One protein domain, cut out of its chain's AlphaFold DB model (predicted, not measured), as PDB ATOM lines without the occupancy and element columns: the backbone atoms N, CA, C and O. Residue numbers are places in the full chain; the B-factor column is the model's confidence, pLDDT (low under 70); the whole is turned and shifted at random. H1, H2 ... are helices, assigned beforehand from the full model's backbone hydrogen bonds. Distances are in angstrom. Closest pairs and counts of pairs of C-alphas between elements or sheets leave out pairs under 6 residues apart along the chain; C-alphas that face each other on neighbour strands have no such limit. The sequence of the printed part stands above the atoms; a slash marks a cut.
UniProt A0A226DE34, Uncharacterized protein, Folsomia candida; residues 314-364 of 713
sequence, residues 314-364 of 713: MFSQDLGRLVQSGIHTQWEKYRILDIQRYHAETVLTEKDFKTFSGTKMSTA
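Overview. This is residues 314 to 364 of the 713 residues of an uncharacterized protein of Folsomia candida (UniProt A0A226DE34). A short helix, H1, makes a corner with the beginning of a long helix, H2, and at the far end of H2 a third helix, H3, folds back beside its later part as a loose helical hairpin. H1 and H2, one after the other, make the length of the thin, open shape, and residues 321 to 327, at the corner, stand free. The printed part has 51 residues with three named helices, in the order H1, H2, H3, and no named strand; the class is all helix. It is extended, with a radius of gyration of the C-alphas of 15.3 A, and its C-alphas span 48 by 20 by 8 A, a rod.

Arrangement. H1, residues 314 to 324, is close to but not clearly touching H2, residues 327 to 345; their closest C-alphas, those of Leu 322 and His 328, are 6.3 A apart. They run the same way at a steep tilt of 69 degrees, only just short of about perpendicular. H2 touches H3, residues 350 to 363, with residues 337 to 345 alone; the closest C-alphas, of Glu 345 and Phe 353, are 6.1 A apart. This helical hairpin runs opposite ways at a shallow tilt of 13 degrees. H1 and H3 are apart. In H2 and H3 every O i to N i+4 pair is within hydrogen-bond range; in H1, 6 of 7 are.

Along the chain. H1 begins at C-alpha 314, (-57.916, -10.060, 46.367), and is 15.8 A long from first to last C-alpha. H2 measures 26.9 A, from C-alpha 327 at (-50.512, 0.307, 33.008) to C-alpha 345. H3 measures 19.9 A and ends at C-alpha 363, (-43.950, 12.334, 21.570).

Size, cuts and confidence. The C-alphas farthest apart, those of Met 314 and Lys 351, are 48.7 A apart. The printed part has no cut, and both links are tight. The mean pLDDT of the printed part is 84.6; residues 314 and 364 are under 70.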
ATOM      1  N   MET A 314     -57.135 -10.443  47.544       69.69
ATOM      2  CA  MET A 314     -57.916 -10.060  46.367       69.69
ATOM      3  C   MET A 314     -57.270  -8.874  45.635       69.69
ATOM      4  O   MET A 314     -57.008  -8.948  44.439       69.69
ATOM      5  N   PHE A 315     -56.919  -7.808  46.362       70.69
ATOM      6  CA  PHE A 315     -56.313  -6.619  45.754       70.69
ATOM      7  C   PHE A 315     -54.869  -6.827  45.300       70.69
ATOM      8  O   PHE A 315     -54.478  -6.291  44.269       70.69
ATOM      9  N   SER A 316     -54.059  -7.584  46.041       78.69
ATOM     10  CA  SER A 316     -52.641  -7.781  45.704       78.69
ATOM     11  C   SER A 316     -52.449  -8.550  44.395       78.69
ATOM     12  O   SER A 316     -51.546  -8.217  43.629       78.69
ATOM     13  N   GLN A 317     -53.316  -9.524  44.098       77.00
ATOM     14  CA  GLN A 317     -53.274 -10.256  42.833       77.00
ATOM     15  C   GLN A 317     -53.596  -9.342  41.644       77.00
ATOM     16  O   GLN A 317     -52.868  -9.349  40.650       77.00
ATOM     17  N   ASP A 318     -54.653  -8.537  41.749       74.12
ATOM     18  CA  ASP A 318     -55.071  -7.658  40.656       74.12
ATOM     19  C   ASP A 318     -54.156  -6.433  40.507       74.12
ATOM     20  O   ASP A 318     -53.835  -6.052  39.382       74.12
ATOM     21  N   LEU A 319     -53.621  -5.880  41.602       72.88
ATOM     22  CA  LEU A 319     -52.542  -4.883  41.555       72.88
ATOM     23  C   LEU A 319     -51.281  -5.464  40.907       72.88
ATOM     24  O   LEU A 319     -50.651  -4.799  40.089       72.88
ATOM     25  N   GLY A 320     -50.937  -6.718  41.210       75.06
ATOM     26  CA  GLY A 320     -49.840  -7.425  40.551       75.06
ATOM     27  C   GLY A 320     -50.050  -7.529  39.040       75.06
ATOM     28  O   GLY A 320     -49.136  -7.230  38.273       75.06
ATOM     29  N   ARG A 321     -51.270  -7.867  38.600       75.81
ATOM     30  CA  ARG A 321     -51.643  -7.881  37.174       75.81
ATOM     31  C   ARG A 321     -51.583  -6.492  36.537       75.81
ATOM     32  O   ARG A 321     -51.128  -6.387  35.407       75.81
ATOM     33  N   LEU A 322     -51.992  -5.444  37.252       71.25
ATOM     34  CA  LEU A 322     -51.939  -4.051  36.787       71.25
ATOM     35  C   LEU A 322     -50.500  -3.539  36.616       71.25
ATOM     36  O   LEU A 322     -50.198  -2.772  35.702       71.25
ATOM     37  N   VAL A 323     -49.595  -3.957  37.500       73.44
ATOM     38  CA  VAL A 323     -48.164  -3.661  37.369       73.44
ATOM     39  C   VAL A 323     -47.571  -4.460  36.207       73.44
ATOM     40  O   VAL A 323     -46.863  -3.893  35.379       73.44
ATOM     41  N   GLN A 324     -47.904  -5.750  36.093       73.69
ATOM     42  CA  GLN A 324     -47.438  -6.617  35.002       73.69
ATOM     43  C   GLN A 324     -47.966  -6.203  33.625       73.69
ATOM     44  O   GLN A 324     -47.275  -6.420  32.634       73.69
ATOM     45  N   SER A 325     -49.153  -5.594  33.543       80.62
ATOM     46  CA  SER A 325     -49.687  -5.071  32.281       80.62
ATOM     47  C   SER A 325     -48.953  -3.819  31.793       80.62
ATOM     48  O   SER A 325     -49.136  -3.413  30.651       80.62
ATOM     49  N   GLY A 326     -48.128  -3.190  32.638       79.88
ATOM     50  CA  GLY A 326     -47.435  -1.940  32.323       79.88
ATOM     51  C   GLY A 326     -48.306  -0.687  32.458       79.88
ATOM     52  O   GLY A 326     -47.790   0.424  32.320       79.88
ATOM     53  N   ILE A 327     -49.596  -0.827  32.798       75.06
ATOM     54  CA  ILE A 327     -50.512   0.307  33.008       75.06
ATOM     55  C   ILE A 327     -49.986   1.220  34.117       75.06
ATOM     56  O   ILE A 327     -49.968   2.439  33.954       75.06
ATOM     57  N   HIS A 328     -49.493   0.640  35.215       80.06
ATOM     58  CA  HIS A 328     -48.904   1.413  36.308       80.06
ATOM     59  C   HIS A 328     -47.733   2.290  35.832       80.06
ATOM     60  O   HIS A 328     -47.686   3.483  36.123       80.06
ATOM     61  N   THR A 329     -46.815   1.730  35.038       79.88
ATOM     62  CA  THR A 329     -45.682   2.469  34.460       79.88
ATOM     63  C   THR A 329     -46.151   3.599  33.547       79.88
ATOM     64  O   THR A 329     -45.561   4.681  33.536       79.88
ATOM     65  N   GLN A 330     -47.232   3.378  32.802       81.06
ATOM     66  CA  GLN A 330     -47.807   4.387  31.922       81.06
ATOM     67  C   GLN A 330     -48.477   5.525  32.706       81.06
ATOM     68  O   GLN A 330     -48.276   6.696  32.380       81.06
ATOM     69  N   TRP A 331     -49.238   5.214  33.757       83.50
ATOM     70  CA  TRP A 331     -49.799   6.223  34.660       83.50
ATOM     71  C   TRP A 331     -48.710   7.040  35.336       83.50
ATOM     72  O   TRP A 331     -48.811   8.263  35.389       83.50
ATOM     73  N   GLU A 332     -47.637   6.385  35.769       83.25
ATOM     74  CA  GLU A 332     -46.493   7.068  36.355       83.25
ATOM     75  C   GLU A 332     -45.832   8.019  35.351       83.25
ATOM     76  O   GLU A 332     -45.561   9.175  35.674       83.25
ATOM     77  N   LYS A 333     -45.677   7.593  34.093       85.81
ATOM     78  CA  LYS A 333     -45.191   8.453  33.007       85.81
ATOM     79  C   LYS A 333     -46.083   9.683  32.799       85.81
ATOM     80  O   LYS A 333     -45.561  10.780  32.613       85.81
ATOM     81  N   TYR A 334     -47.409   9.535  32.843       85.38
ATOM     82  CA  TYR A 334     -48.330  10.671  32.718       85.38
ATOM     83  C   TYR A 334     -48.300  11.600  33.922       85.38
ATOM     84  O   TYR A 334     -48.285  12.815  33.741       85.38
ATOM     85  N   ARG A 335     -48.244  11.043  35.131       86.25
ATOM     86  CA  ARG A 335     -48.099  11.817  36.363       86.25
ATOM     87  C   ARG A 335     -46.829  12.664  36.317       86.25
ATOM     88  O   ARG A 335     -46.875  13.851  36.618       86.25
ATOM     89  N   ILE A 336     -45.719  12.077  35.868       85.69
ATOM     90  CA  ILE A 336     -44.455  12.788  35.657       85.69
ATOM     91  C   ILE A 336     -44.627  13.926  34.643       85.69
ATOM     92  O   ILE A 336     -44.231  15.052  34.933       85.69
ATOM     93  N   LEU A 337     -45.241  13.667  33.484       89.38
ATOM     94  CA  LEU A 337     -45.472  14.694  32.458       89.38
ATOM     95  C   LEU A 337     -46.345  15.852  32.963       89.38
ATOM     96  O   LEU A 337     -46.091  17.004  32.612       89.38
ATOM     97  N   ASP A 338     -47.357  15.560  33.778       89.06
ATOM     98  CA  ASP A 338     -48.237  16.573  34.363       89.06
ATOM     99  C   ASP A 338     -47.482  17.463  35.360       89.06
ATOM    100  O   ASP A 338     -47.509  18.690  35.252       89.06
ATOM    101  N   ILE A 339     -46.687  16.859  36.250       87.06
ATOM    102  CA  ILE A 339     -45.834  17.598  37.191       87.06
ATOM    103  C   ILE A 339     -44.792  18.445  36.440       87.06
ATOM    104  O   ILE A 339     -44.560  19.608  36.784       87.06
ATOM    105  N   GLN A 340     -44.179  17.901  35.383       92.31
ATOM    106  CA  GLN A 340     -43.251  18.645  34.529       92.31
ATOM    107  C   GLN A 340     -43.929  19.846  33.873       92.31
ATOM    108  O   GLN A 340     -43.361  20.937  33.862       92.31
ATOM    109  N   ARG A 341     -45.144  19.664  33.346       93.12
ATOM    110  CA  ARG A 341     -45.935  20.737  32.739       93.12
ATOM    111  C   ARG A 341     -46.241  21.833  33.755       93.12
ATOM    112  O   ARG A 341     -45.998  22.996  33.449       93.12
ATOM    113  N   TYR A 342     -46.689  21.468  34.953       94.06
ATOM    114  CA  TYR A 342     -46.954  22.421  36.029       94.06
ATOM    115  C   TYR A 342     -45.706  23.244  36.384       94.06
ATOM    116  O   TYR A 342     -45.744  24.474  36.420       94.06
ATOM    117  N   HIS A 343     -44.556  22.590  36.574       93.25
ATOM    118  CA  HIS A 343     -43.313  23.304  36.867       93.25
ATOM    119  C   HIS A 343     -42.841  24.184  35.705       93.25
ATOM    120  O   HIS A 343     -42.367  25.295  35.949       93.25
ATOM    121  N   ALA A 344     -42.985  23.715  34.466       95.44
ATOM    122  CA  ALA A 344     -42.622  24.457  33.268       95.44
ATOM    123  C   ALA A 344     -43.462  25.732  33.106       95.44
ATOM    124  O   ALA A 344     -42.904  26.783  32.809       95.44
ATOM    125  N   GLU A 345     -44.773  25.661  33.348       96.12
ATOM    126  CA  GLU A 345     -45.706  26.787  33.197       96.12
ATOM    127  C   GLU A 345     -45.330  27.985  34.077       96.12
ATOM    128  O   GLU A 345     -45.417  29.131  33.649       96.12
ATOM    129  N   THR A 346     -44.826  27.723  35.285       95.38
ATOM    130  CA  THR A 346     -44.427  28.784  36.227       95.38
ATOM    131  C   THR A 346     -43.103  29.483  35.895       95.38
ATOM    132  O   THR A 346     -42.817  30.533  36.467       95.38
ATOM    133  N   VAL A 347     -42.266  28.910  35.020       95.88
ATOM    134  CA  VAL A 347     -40.891  29.398  34.770       95.88
ATOM    135  C   VAL A 347     -40.655  29.773  33.310       95.88
ATOM    136  O   VAL A 347     -39.900  30.704  33.026       95.88
ATOM    137  N   LEU A 348     -41.238  29.025  32.376       95.50
ATOM    138  CA  LEU A 348     -41.058  29.246  30.949       95.50
ATOM    139  C   LEU A 348     -41.881  30.440  30.474       95.50
ATOM    140  O   LEU A 348     -42.969  30.715  30.970       95.50
ATOM    141  N   THR A 349     -41.374  31.126  29.450       95.56
ATOM    142  CA  THR A 349     -42.202  32.081  28.711       95.56
ATOM    143  C   THR A 349     -43.338  31.328  28.015       95.56
ATOM    144  O   THR A 349     -43.186  30.154  27.674       95.56
ATOM    145  N   GLU A 350     -44.469  31.985  27.745       95.62
ATOM    146  CA  GLU A 350     -45.620  31.342  27.089       95.62
ATOM    147  C   GLU A 350     -45.230  30.641  25.770       95.62
ATOM    148  O   GLU A 350     -45.707  29.546  25.458       95.62
ATOM    149  N   LYS A 351     -44.304  31.239  25.009       95.31
ATOM    150  CA  LYS A 351     -43.779  30.678  23.756       95.31
ATOM    151  C   LYS A 351     -42.969  29.398  23.988       95.31
ATOM    152  O   LYS A 351     -43.165  28.408  23.273       95.31
ATOM    153  N   ASP A 352     -42.081  29.405  24.976       92.56
ATOM    154  CA  ASP A 352     -41.254  28.243  25.312       92.56
ATOM    155  C   ASP A 352     -42.113  27.127  25.913       92.56
ATOM    156  O   ASP A 352     -41.940  25.961  25.567       92.56
ATOM    157  N   PHE A 353     -43.112  27.482  26.726       95.00
ATOM    158  CA  PHE A 353     -44.080  26.545  27.283       95.00
ATOM    159  C   PHE A 353     -44.925  25.869  26.199       95.00
ATOM    160  O   PHE A 353     -45.057  24.646  26.204       95.00
ATOM    161  N   LYS A 354     -45.442  26.624  25.218       92.31
ATOM    162  CA  LYS A 354     -46.157  26.051  24.063       92.31
ATOM    163  C   LYS A 354     -45.269  25.093  23.267       92.31
ATOM    164  O   LYS A 354     -45.731  24.026  22.869       92.31
ATOM    165  N   THR A 355     -43.996  25.436  23.078       91.62
ATOM    166  CA  THR A 355     -43.025  24.589  22.363       91.62
ATOM    167  C   THR A 355     -42.711  23.309  23.144       91.62
ATOM    168  O   THR A 355     -42.750  22.212  22.581       91.62
ATOM    169  N   PHE A 356     -42.473  23.430  24.452       91.81
ATOM    170  CA  PHE A 356     -42.273  22.308  25.367       91.81
ATOM    171  C   PHE A 356     -43.493  21.377  25.381       91.81
ATOM    172  O   PHE A 356     -43.363  20.179  25.127       91.81
ATOM    173  N   SER A 357     -44.687  21.936  25.587       89.81
ATOM    174  CA  SER A 357     -45.947  21.192  25.622       89.81
ATOM    175  C   SER A 357     -46.226  20.498  24.289       89.81
ATOM    176  O   SER A 357     -46.526  19.307  24.269       89.81
ATOM    177  N   GLY A 358     -46.036  21.196  23.163       89.75
ATOM    178  CA  GLY A 358     -46.196  20.626  21.828       89.75
ATOM    179  C   GLY A 358     -45.259  19.444  21.577       89.75
ATOM    180  O   GLY A 358     -45.715  18.402  21.114       89.75
ATOM    181  N   THR A 359     -43.983  19.571  21.950       88.81
ATOM    182  CA  THR A 359     -42.968  18.514  21.788       88.81
ATOM    183  C   THR A 359     -43.260  17.305  22.681       88.81
ATOM    184  O   THR A 359     -43.127  16.153  22.261       88.81
ATOM    185  N   LYS A 360     -43.706  17.532  23.921       86.81
ATOM    186  CA  LYS A 360     -44.030  16.446  24.857       86.81
ATOM    187  C   LYS A 360     -45.310  15.715  24.475       86.81
ATOM    188  O   LYS A 360     -45.336  14.485  24.473       86.81
ATOM    189  N   MET A 361     -46.340  16.454  24.075       80.00
ATOM    190  CA  MET A 361     -47.614  15.880  23.645       80.00
ATOM    191  C   MET A 361     -47.521  15.201  22.273       80.00
ATOM    192  O   MET A 361     -48.248  14.242  22.026       80.00
ATOM    193  N   SER A 362     -46.618  15.639  21.384       79.50
ATOM    194  CA  SER A 362     -46.368  14.953  20.109       79.50
ATOM    195  C   SER A 362     -45.585  13.652  20.285       79.50
ATOM    196  O   SER A 362     -45.860  12.683  19.588       79.50
ATOM    197  N   THR A 363     -44.673  13.582  21.257       71.62
ATOM    198  CA  THR A 363     -43.950  12.334  21.570       71.62
ATOM    199  C   THR A 363     -44.855  11.315  22.278       71.62
ATOM    200  O   THR A 363     -44.640  10.111  22.197       71.62
ATOM    201  N   ALA A 364     -45.915  11.781  22.946       64.62
ATOM    202  CA  ALA A 364     -46.942  10.922  23.539       64.62
ATOM    203  C   ALA A 364     -47.969  10.382  22.520       64.62
ATOM    204  O   ALA A 364     -48.858   9.625  22.907       64.62
TER     205      ALA A 364